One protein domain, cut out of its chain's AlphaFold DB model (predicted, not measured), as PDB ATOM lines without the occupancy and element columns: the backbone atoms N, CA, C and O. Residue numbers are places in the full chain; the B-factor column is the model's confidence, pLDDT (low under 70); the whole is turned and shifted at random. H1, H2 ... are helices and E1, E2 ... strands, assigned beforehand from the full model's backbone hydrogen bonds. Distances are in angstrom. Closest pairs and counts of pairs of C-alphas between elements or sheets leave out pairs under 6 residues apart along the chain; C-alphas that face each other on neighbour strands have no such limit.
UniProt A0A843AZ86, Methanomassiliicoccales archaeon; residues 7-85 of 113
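This is residues 7 to 85 of the 113 residues of a protein of Methanomassiliicoccales archaeon (UniProt A0A843AZ86). This is a loose, open, three-armed model: the hairpin of E1 and E2, the helix H5, and a group of short helices H1, H2 and H3 spread out from the region of Leu 23 and H4. The tip of the hairpin, residues 12 to 17, and residues 74 to 85, of which 74 to 78 belong to H5, stick out. The printed part has 79 residues, with two named strands followed by five named helices, in an antiparallel sheet of order E1 - E2 and a mixed class of helices and strands. The radius of gyration of the C-alphas is 16.7 A, and the flat outline spans 46 by 38 by 21 A.

E1, residues 7 to 13, begins at C-alpha 7 (459.161, 41.875, 666.614) and is 20.7 A long. E2, residues 16 to 23, is 23.1 A long. H1 is residues 29 to 35, H2 40 to 44, H3 51 to 54 and H4 58 to 61. H5, residues 66 to 78, is 18.7 A long and ends at C-alpha 78 (443.559, 32.067, 659.824).

E1 and E2 form a hairpin, antiparallel at 168 degrees, with N 9 and O 20 at 2.9 A and N 18 and O 11 at 2.8 A, within hydrogen-bond range. The closest C-alphas of E2 and H4, Leu 23 and Val 58, are 7.9 A apart. H1 and H3 are close but not clearly touching, their closest C-alphas, Arg 29 and Ala 52, 6.1 A apart. H2 and H3 are likewise close but not clearly touching, with C-alphas Leu 43 and Pro 51 closest at 7.0 A. So are H4 and H5, with C-alphas Val 58 and Ala 69 closest at 7.8 A. H5 is apart from E1 and E2. In H2 and H5 every O i to N i+4 pair is within hydrogen-bond range, in H1 2 of 3 are, and H3 and H4 are too short for such a pair.

The C-alphas farthest apart, Val 49 and Tyr 84, are 47.0 A apart. The printed part has no cut and no long link. The model's confidence is under 70 at residues 46 to 49.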
ATOM      1  N   GLY A   7     459.350  40.438 666.760       94.06
ATOM      2  CA  GLY A   7     459.161  41.875 666.614       94.06
ATOM      3  C   GLY A   7     458.055  42.110 665.602       94.06
ATOM      4  O   GLY A   7     457.969  41.379 664.621       94.06
ATOM      5  N   SER A   8     457.195  43.089 665.840       95.06
ATOM      6  CA  SER A   8     456.093  43.382 664.934       95.06
ATOM      7  C   SER A   8     455.898  44.882 664.769       95.06
ATOM      8  O   SER A   8     456.310  45.675 665.618       95.06
ATOM      9  N   ALA A   9     455.306  45.250 663.643       94.94
ATOM     10  CA  ALA A   9     454.971  46.608 663.272       94.94
ATOM     11  C   ALA A   9     453.612  46.616 662.566       94.94
ATOM     12  O   ALA A   9     453.206  45.631 661.940       94.94
ATOM     13  N   GLN A  10     452.908  47.734 662.701       96.31
ATOM     14  CA  GLN A  10     451.607  47.939 662.088       96.31
ATOM     15  C   GLN A  10     451.579  49.299 661.406       96.31
ATOM     16  O   GLN A  10     451.840  50.315 662.050       96.31
ATOM     17  N   SER A  11     451.167  49.314 660.147       95.31
ATOM     18  CA  SER A  11     450.887  50.535 659.395       95.31
ATOM     19  C   SER A  11     449.388  50.653 659.163       95.31
ATOM     20  O   SER A  11     448.714  49.647 658.941       95.31
ATOM     21  N   ARG A  12     448.850  51.872 659.225       95.44
ATOM     22  CA  ARG A  12     447.435  52.166 658.965       95.44
ATOM     23  C   ARG A  12     447.333  53.257 657.916       95.44
ATOM     24  O   ARG A  12     447.982  54.289 658.049       95.44
ATOM     25  N   LEU A  13     446.507  53.032 656.907       93.25
ATOM     26  CA  LEU A  13     446.229  53.996 655.856       93.25
ATOM     27  C   LEU A  13     444.770  53.850 655.437       93.25
ATOM     28  O   LEU A  13     444.387  52.791 654.962       93.25
ATOM     29  N   ILE A  14     443.977  54.906 655.630       90.62
ATOM     30  CA  ILE A  14     442.607  55.069 655.104       90.62
ATOM     31  C   ILE A  14     441.790  53.760 655.144       90.62
ATOM     32  O   ILE A  14     441.528  53.126 654.128       90.62
ATOM     33  N   GLY A  15     441.422  53.317 656.349       93.62
ATOM     34  CA  GLY A  15     440.599  52.114 656.547       93.62
ATOM     35  C   GLY A  15     441.322  50.774 656.351       93.62
ATOM     36  O   GLY A  15     440.768  49.738 656.707       93.62
ATOM     37  N   ILE A  16     442.565  50.780 655.866       95.00
ATOM     38  CA  ILE A  16     443.405  49.595 655.681       95.00
ATOM     39  C   ILE A  16     444.480  49.571 656.767       95.00
ATOM     40  O   ILE A  16     445.021  50.608 657.167       95.00
ATOM     41  N   PHE A  17     444.817  48.377 657.248       95.31
ATOM     42  CA  PHE A  17     446.006  48.176 658.063       95.31
ATOM     43  C   PHE A  17     446.849  47.025 657.524       95.31
ATOM     44  O   PHE A  17     446.330  46.049 656.989       95.31
ATOM     45  N   VAL A  18     448.158  47.148 657.703       94.56
ATOM     46  CA  VAL A  18     449.140  46.108 657.407       94.56
ATOM     47  C   VAL A  18     449.841  45.767 658.709       94.56
ATOM     48  O   VAL A  18     450.466  46.634 659.315       94.56
ATOM     49  N   GLN A  19     449.731  44.512 659.134       93.19
ATOM     50  CA  GLN A  19     450.479  43.959 660.257       93.19
ATOM     51  C   GLN A  19     451.593  43.076 659.701       93.19
ATOM     52  O   GLN A  19     451.319  42.108 658.997       93.19
ATOM     53  N   HIS A  20     452.840  43.381 660.040       94.50
ATOM     54  CA  HIS A  20     453.989  42.585 659.620       94.50
ATOM     55  C   HIS A  20     455.007  42.467 660.753       94.50
ATOM     56  O   HIS A  20     454.895  43.114 661.798       94.50
ATOM     57  N   GLY A  21     455.991  41.592 660.590       94.19
ATOM     58  CA  GLY A  21     456.995  41.392 661.619       94.19
ATOM     59  C   GLY A  21     457.926  40.231 661.343       94.19
ATOM     60  O   GLY A  21     457.951  39.659 660.259       94.19
ATOM     61  N   THR A  22     458.682  39.892 662.373       93.94
ATOM     62  CA  THR A  22     459.683  38.836 662.380       93.94
ATOM     63  C   THR A  22     459.409  37.894 663.541       93.94
ATOM     64  O   THR A  22     459.245  38.347 664.679       93.94
ATOM     65  N   LEU A  23     459.447  36.591 663.281       94.19
ATOM     66  CA  LEU A  23     459.602  35.562 664.303       94.19
ATOM     67  C   LEU A  23     461.054  35.081 664.261       94.19
ATOM     68  O   LEU A  23     461.519  34.620 663.222       94.19
ATOM     69  N   ILE A  24     461.777  35.202 665.373       95.19
ATOM     70  CA  ILE A  24     463.167  34.755 665.463       95.19
ATOM     71  C   ILE A  24     463.145  33.232 665.581       95.19
ATOM     72  O   ILE A  24     462.976  32.686 666.669       95.19
ATOM     73  N   TYR A  25     463.254  32.526 664.458       96.12
ATOM     74  CA  TYR A  25     463.255  31.064 664.474       96.12
ATOM     75  C   TYR A  25     464.573  30.498 665.001       96.12
ATOM     76  O   TYR A  25     464.569  29.674 665.915       96.12
ATOM     77  N   ASP A  26     465.684  31.012 664.477       95.06
ATOM     78  CA  ASP A  26     467.042  30.736 664.932       95.06
ATOM     79  C   ASP A  26     467.831  32.043 665.048       95.06
ATOM     80  O   ASP A  26     467.451  33.052 664.447       95.06
ATOM     81  N   LEU A  27     468.889  32.050 665.858       91.62
ATOM     82  CA  LEU A  27     469.604  33.271 666.205       91.62
ATOM     83  C   LEU A  27     471.101  33.044 666.423       91.62
ATOM     84  O   LEU A  27     471.511  32.438 667.409       91.62
ATOM     85  N   ASP A  28     471.910  33.678 665.575       93.25
ATOM     86  CA  ASP A  28     473.309  33.981 665.871       93.25
ATOM     87  C   ASP A  28     473.388  35.355 666.558       93.25
ATOM     88  O   ASP A  28     473.280  36.406 665.917       93.25
ATOM     89  N   ARG A  29     473.543  35.346 667.886       90.88
ATOM     90  CA  ARG A  29     473.638  36.577 668.688       90.88
ATOM     91  C   ARG A  29     474.885  37.382 668.358       90.88
ATOM     92  O   ARG A  29     474.793  38.600 668.262       90.88
ATOM     93  N   VAL A  30     476.023  36.717 668.167       89.69
ATOM     94  CA  VAL A  30     477.300  37.395 667.913       89.69
ATOM     95  C   VAL A  30     477.194  38.196 666.621       89.69
ATOM     96  O   VAL A  30     477.485  39.390 666.606       89.69
ATOM     97  N   LYS A  31     476.679  37.574 665.557       92.38
ATOM     98  CA  LYS A  31     476.454  38.258 664.281       92.38
ATOM     99  C   LYS A  31     475.372  39.334 664.365       92.38
ATOM    100  O   LYS A  31     475.522  40.394 663.770       92.38
ATOM    101  N   MET A  32     474.275  39.089 665.081       91.25
ATOM    102  CA  MET A  32     473.209  40.084 665.230       91.25
ATOM    103  C   MET A  32     473.732  41.370 665.887       91.25
ATOM    104  O   MET A  32     473.481  42.465 665.385       91.25
ATOM    105  N   PHE A  33     474.477  41.251 666.985       89.44
ATOM    106  CA  PHE A  33     474.972  42.411 667.729       89.44
ATOM    107  C   PHE A  33     476.272  43.003 667.174       89.44
ATOM    108  O   PHE A  33     476.636  44.104 667.574       89.44
ATOM    109  N   SER A  34     476.927  42.359 666.200       90.06
ATOM    110  CA  SER A  34     478.030  42.990 665.462       90.06
ATOM    111  C   SER A  34     477.557  44.064 664.475       90.06
ATOM    112  O   SER A  34     478.327  44.962 664.140       90.06
ATOM    113  N   VAL A  35     476.294  44.005 664.028       91.62
ATOM    114  CA  VAL A  35     475.720  44.963 663.061       91.62
ATOM    115  C   VAL A  35     474.661  45.886 663.665       91.62
ATOM    116  O   VAL A  35     474.437  46.985 663.154       91.62
ATOM    117  N   LEU A  36     474.005  45.477 664.754       89.56
ATOM    118  CA  LEU A  36     472.987  46.292 665.414       89.56
ATOM    119  C   LEU A  36     473.602  47.237 666.446       89.56
ATOM    120  O   LEU A  36     474.167  46.812 667.451       89.56
ATOM    121  N   LYS A  37     473.384  48.540 666.257       85.44
ATOM    122  CA  LYS A  37     473.670  49.551 667.280       85.44
ATOM    123  C   LYS A  37     472.492  49.636 668.244       85.44
ATOM    124  O   LYS A  37     471.402  50.053 667.854       85.44
ATOM    125  N   VAL A  38     472.704  49.247 669.499       80.25
ATOM    126  CA  VAL A  38     471.689  49.373 670.554       80.25
ATOM    127  C   VAL A  38     471.853  50.735 671.238       80.25
ATOM    128  O   VAL A  38     472.920  50.993 671.792       80.25
ATOM    129  N   PRO A  39     470.840  51.626 671.204       80.31
ATOM    130  CA  PRO A  39     470.915  52.916 671.887       80.31
ATOM    131  C   PRO A  39     471.091  52.749 673.399       80.31
ATOM    132  O   PRO A  39     470.485  51.853 673.990       80.31
ATOM    133  N   LYS A  40     471.864  53.644 674.024       76.88
ATOM    134  CA  LYS A  40     472.157  53.605 675.464       76.88
ATOM    135  C   LYS A  40     470.889  53.660 676.323       76.88
ATOM    136  O   LYS A  40     470.722  52.819 677.199       76.88
ATOM    137  N   ASP A  41     469.935  54.515 675.964       79.56
ATOM    138  CA  ASP A  41     468.659  54.654 676.681       79.56
ATOM    139  C   ASP A  41     467.877  53.334 676.767       79.56
ATOM    140  O   ASP A  41     467.199  53.055 677.755       79.56
ATOM    141  N   LYS A  42     467.991  52.474 675.742       73.62
ATOM    142  CA  LYS A  42     467.365  51.144 675.756       73.62
ATOM    143  C   LYS A  42     468.063  50.169 676.699       73.62
ATOM    144  O   LYS A  42     467.401  49.248 677.172       73.62
ATOM    145  N   LEU A  43     469.366  50.315 676.922       73.69
ATOM    146  CA  LEU A  43     470.112  49.481 677.866       73.69
ATOM    147  C   LEU A  43     469.782  49.884 679.299       73.69
ATOM    148  O   LEU A  43     469.430  49.026 680.110       73.69
ATOM    149  N   ASP A  44     469.771  51.190 679.557       73.19
ATOM    150  CA  ASP A  44     469.485  51.766 680.868       73.19
ATOM    151  C   ASP A  44     468.051  51.438 681.320       73.19
ATOM    152  O   ASP A  44     467.845  50.931 682.424       73.19
ATOM    153  N   ALA A  45     467.060  51.593 680.428       73.50
ATOM    154  CA  ALA A  45     465.652  51.266 680.695       73.50
ATOM    155  C   ALA A  45     465.398  49.785 681.028       73.50
ATOM    156  O   ALA A  45     464.332  49.433 681.539       73.50
ATOM    157  N   HIS A  46     466.343  48.901 680.707       66.19
ATOM    158  CA  HIS A  46     466.233  47.477 680.995       66.19
ATOM    159  C   HIS A  46     467.259  46.976 682.011       66.19
ATOM    160  O   HIS A  46     467.203  45.797 682.342       66.19
ATOM    161  N   SER A  47     468.119  47.852 682.551       67.62
ATOM    162  CA  SER A  47     469.128  47.523 683.570       67.62
ATOM    163  C   SER A  47     470.018  46.334 683.184       67.62
ATOM    164  O   SER A  47     470.315  45.474 684.011       67.62
ATOM    165  N   LEU A  48     470.412  46.256 681.911       61.41
ATOM    166  CA  LEU A  48     471.163  45.120 681.374       61.41
ATOM    167  C   LEU A  48     472.594  45.489 681.020       61.41
ATOM    168  O   LEU A  48     472.854  46.547 680.451       61.41
ATOM    169  N   VAL A  49     473.491  44.543 681.288       66.69
ATOM    170  CA  VAL A  49     474.898  44.606 680.879       66.69
ATOM    171  C   VAL A  49     475.060  44.152 679.423       66.69
ATOM    172  O   VAL A  49     475.847  44.746 678.692       66.69
ATOM    173  N   ASP A  50     474.279  43.155 678.976       77.06
ATOM    174  CA  ASP A  50     474.352  42.600 677.618       77.06
ATOM    175  C   ASP A  50     472.974  42.594 676.906       77.06
ATOM    176  O   ASP A  50     472.046  41.886 677.320       77.06
ATOM    177  N   PRO A  51     472.808  43.346 675.798       77.69
ATOM    178  CA  PRO A  51     471.603  43.300 674.973       77.69
ATOM    179  C   PRO A  51     471.273  41.906 674.410       77.69
ATOM    180  O   PRO A  51     470.116  41.650 674.058       77.69
ATOM    181  N   ALA A  52     472.247  41.002 674.310       82.62
ATOM    182  CA  ALA A  52     472.073  39.672 673.740       82.62
ATOM    183  C   ALA A  52     471.220  38.735 674.606       82.62
ATOM    184  O   ALA A  52     470.545  37.840 674.083       82.62
ATOM    185  N   GLU A  53     471.158  38.986 675.914       84.19
ATOM    186  CA  GLU A  53     470.334  38.217 676.851       84.19
ATOM    187  C   GLU A  53     468.832  38.484 676.680       84.19
ATOM    188  O   GLU A  53     467.990  37.668 677.066       84.19
ATOM    189  N   ARG A  54     468.469  39.599 676.036       86.25
ATOM    190  CA  ARG A  54     467.073  39.997 675.802       86.25
ATOM    191  C   ARG A  54     466.385  39.256 674.684       86.25
ATOM    192  O   ARG A  54     465.169  39.384 674.568       86.25
ATOM    193  N   VAL A  55     467.117  38.546 673.840       91.88
ATOM    194  CA  VAL A  55     466.565  37.890 672.658       91.88
ATOM    195  C   VAL A  55     466.672  36.380 672.782       91.88
ATOM    196  O   VAL A  55     467.640  35.827 673.308       91.88
ATOM    197  N   THR A  56     465.644  35.696 672.307       95.19
ATOM    198  CA  THR A  56     465.619  34.242 672.193       95.19
ATOM    199  C   THR A  56     465.021  33.842 670.859       95.19
ATOM    200  O   THR A  56     464.438  34.671 670.159       95.19
ATOM    201  N   SER A  57     465.167  32.573 670.508       95.88
ATOM    202  CA  SER A  57     464.624  32.015 669.281       95.88
ATOM    203  C   SER A  57     463.630  30.888 669.548       95.88
ATOM    204  O   SER A  57     463.578  30.319 670.642       95.88
ATOM    205  N   VAL A  58     462.847  30.534 668.528       96.12
ATOM    206  CA  VAL A  58     461.974  29.356 668.572       96.12
ATOM    207  C   VAL A  58     462.794  28.116 668.897       96.12
ATOM    208  O   VAL A  58     462.418  27.414 669.828       96.12
ATOM    209  N   ARG A  59     463.937  27.886 668.234       95.25
ATOM    210  CA  ARG A  59     464.780  26.697 668.466       95.25
ATOM    211  C   ARG A  59     465.272  26.562 669.909       95.25
ATOM    212  O   ARG A  59     465.395  25.445 670.406       95.25
ATOM    213  N   GLU A  60     465.521  27.677 670.591       94.69
ATOM    214  CA  GLU A  60     465.943  27.687 671.997       94.69
ATOM    215  C   GLU A  60     464.807  27.436 672.979       94.69
ATOM    216  O   GLU A  60     465.036  26.896 674.059       94.69
ATOM    217  N   GLN A  61     463.593  27.873 672.642       94.81
ATOM    218  CA  GLN A  61     462.417  27.636 673.477       94.81
ATOM    219  C   GLN A  61     461.814  26.252 673.213       94.81
ATOM    220  O   GLN A  61     461.291  25.615 674.125       94.81
ATOM    221  N   LYS A  62     461.882  25.780 671.966       93.69
ATOM    222  CA  LYS A  62     461.311  24.516 671.512       93.69
ATOM    223  C   LYS A  62     462.066  24.008 670.281       93.69
ATOM    224  O   LYS A  62     462.094  24.653 669.236       93.69
ATOM    225  N   LYS A  63     462.626  22.802 670.369       92.31
ATOM    226  CA  LYS A  63     463.357  22.153 669.267       92.31
ATOM    227  C   LYS A  63     462.396  21.598 668.205       92.31
ATOM    228  O   LYS A  63     462.224  20.390 668.101       92.31
ATOM    229  N   VAL A  64     461.737  22.483 667.459       95.56
ATOM    230  CA  VAL A  64     460.828  22.126 666.356       95.56
ATOM    231  C   VAL A  64     461.418  22.492 664.992       95.56
ATOM    232  O   VAL A  64     462.162  23.476 664.905       95.56
ATOM    233  N   PRO A  65     461.080  21.748 663.922       96.06
ATOM    234  CA  PRO A  65     461.427  22.118 662.551       96.06
ATOM    235  C   PRO A  65     460.830  23.469 662.136       96.06
ATOM    236  O   PRO A  65     459.857  23.945 662.731       96.06
ATOM    237  N   TRP A  66     461.415  24.081 661.110       95.12
ATOM    238  CA  TRP A  66     460.982  25.373 660.576       95.12
ATOM    239  C   TRP A  66     459.545  25.301 660.064       95.12
ATOM    240  O   TRP A  66     458.716  26.141 660.404       95.12
ATOM    241  N   GLU A  67     459.235  24.228 659.345       96.81
ATOM    242  CA  GLU A  67     457.942  23.944 658.733       96.81
ATOM    243  C   GLU A  67     456.840  23.853 659.787       96.81
ATOM    244  O   GLU A  67     455.721  24.315 659.580       96.81
ATOM    245  N   TYR A  68     457.166  23.302 660.960       96.06
ATOM    246  CA  TYR A  68     456.228  23.248 662.074       96.06
ATOM    247  C   TYR A  68     455.929  24.653 662.611       96.06
ATOM    248  O   TYR A  68     454.772  24.988 662.865       96.06
ATOM    249  N   ALA A  69     456.961  25.484 662.789       94.94
ATOM    250  CA  ALA A  69     456.797  26.841 663.302       94.94
ATOM    251  C   ALA A  69     456.007  27.731 662.326       94.94
ATOM    252  O   ALA A  69     455.114  28.462 662.759       94.94
ATOM    253  N   THR A  70     456.287  27.646 661.023       94.56
ATOM    254  CA  THR A  70     455.570  28.421 659.999       94.56
ATOM    255  C   THR A  70     454.126  27.964 659.845       94.56
ATOM    256  O   THR A  70     453.232  28.810 659.848       94.56
ATOM    257  N   ALA A  71     453.870  26.652 659.798       95.38
ATOM    258  CA  ALA A  71     452.515  26.115 659.720       95.38
ATOM    259  C   ALA A  71     451.683  26.494 660.952       95.38
ATOM    260  O   ALA A  71     450.542  26.929 660.817       95.38
ATOM    261  N   ALA A  72     452.259  26.400 662.157       95.50
ATOM    262  CA  ALA A  72     451.586  26.826 663.382       95.50
ATOM    263  C   ALA A  72     451.225  28.320 663.349       95.50
ATOM    264  O   ALA A  72     450.115  28.689 663.733       95.50
ATOM    265  N   MET A  73     452.131  29.171 662.855       93.25
ATOM    266  CA  MET A  73     451.881  30.606 662.722       93.25
ATOM    267  C   MET A  73     450.767  30.894 661.708       93.25
ATOM    268  O   MET A  73     449.836  31.632 662.022       93.25
ATOM    269  N   ALA A  74     450.831  30.287 660.518       93.38
ATOM    270  CA  ALA A  74     449.816  30.447 659.479       93.38
ATOM    271  C   ALA A  74     448.432  30.016 659.983       93.38
ATOM    272  O   ALA A  74     447.478  30.789 659.900       93.38
ATOM    273  N   ASN A  75     448.351  28.836 660.608       95.38
ATOM    274  CA  ASN A  75     447.121  28.313 661.199       95.38
ATOM    275  C   ASN A  75     446.556  29.252 662.270       95.38
ATOM    276  O   ASN A  75     445.357  29.514 662.282       95.38
ATOM    277  N   ALA A  76     447.405  29.801 663.143       94.44
ATOM    278  CA  ALA A  76     446.969  30.736 664.177       94.44
ATOM    279  C   ALA A  76     446.386  32.036 663.596       94.44
ATOM    280  O   ALA A  76     445.434  32.578 664.158       94.44
ATOM    281  N   PHE A  77     446.918  32.529 662.472       91.19
ATOM    282  CA  PHE A  77     446.400  33.732 661.814       91.19
ATOM    283  C   PHE A  77     445.022  33.526 661.184       91.19
ATOM    284  O   PHE A  77     444.176  34.417 661.278       91.19
ATOM    285  N   ILE A  78     444.799  32.372 660.555       94.62
ATOM    286  CA  ILE A  78     443.559  32.067 659.824       94.62
ATOM    287  C   ILE A  78     442.473  31.440 660.704       94.62
ATOM    288  O   ILE A  78     441.315  31.353 660.294       94.62
ATOM    289  N   MET A  79     442.826  30.998 661.913       95.75
ATOM    290  CA  MET A  79     441.899  30.359 662.843       95.75
ATOM    291  C   MET A  79     440.677  31.249 663.105       95.75
ATOM    292  O   MET A  79     440.809  32.423 663.453       95.75
ATOM    293  N   ASN A  80     439.482  30.668 662.969       95.88
ATOM    294  CA  ASN A  80     438.187  31.339 663.146       95.88
ATOM    295  C   ASN A  80     437.954  32.535 662.203       95.88
ATOM    296  O   ASN A  80     437.190  33.444 662.532       95.88
ATOM    297  N   ARG A  81     438.606  32.557 661.035       95.00
ATOM    298  CA  ARG A  81     438.417  33.586 660.006       95.00
ATOM    299  C   ARG A  81     438.029  32.953 658.680       95.00
ATOM    300  O   ARG A  81     438.391  31.815 658.395       95.00
ATOM    301  N   GLN A  82     437.322  33.714 657.853       96.25
ATOM    302  CA  GLN A  82     437.187  33.388 656.438       96.25
ATOM    303  C   GLN A  82     438.473  33.784 655.717       96.25
ATOM    304  O   GLN A  82     438.982  34.888 655.907       96.25
ATOM    305  N   TRP A  83     439.001  32.872 654.911       94.88
ATOM    306  CA  TRP A  83     440.223  33.062 654.146       94.88
ATOM    307  C   TRP A  83     440.164  32.214 652.875       94.88
ATOM    308  O   TRP A  83     439.397  31.256 652.786       94.88
ATOM    309  N   TYR A  84     440.987  32.577 651.901       94.56
ATOM    310  CA  TYR A  84     441.225  31.804 650.691       94.56
ATOM    311  C   TYR A  84     442.686  31.988 650.276       94.56
ATOM    312  O   TYR A  84     443.322  32.974 650.652       94.56
ATOM    313  N   SER A  85     443.229  31.024 649.538       93.56
ATOM    314  CA  SER A  85     444.550  31.179 648.926       93.56
ATOM    315  C   SER A  85     444.446  32.149 647.755       93.56
ATOM    316  O   SER A  85     443.561  31.991 646.917       93.56
TER     317      SER A  85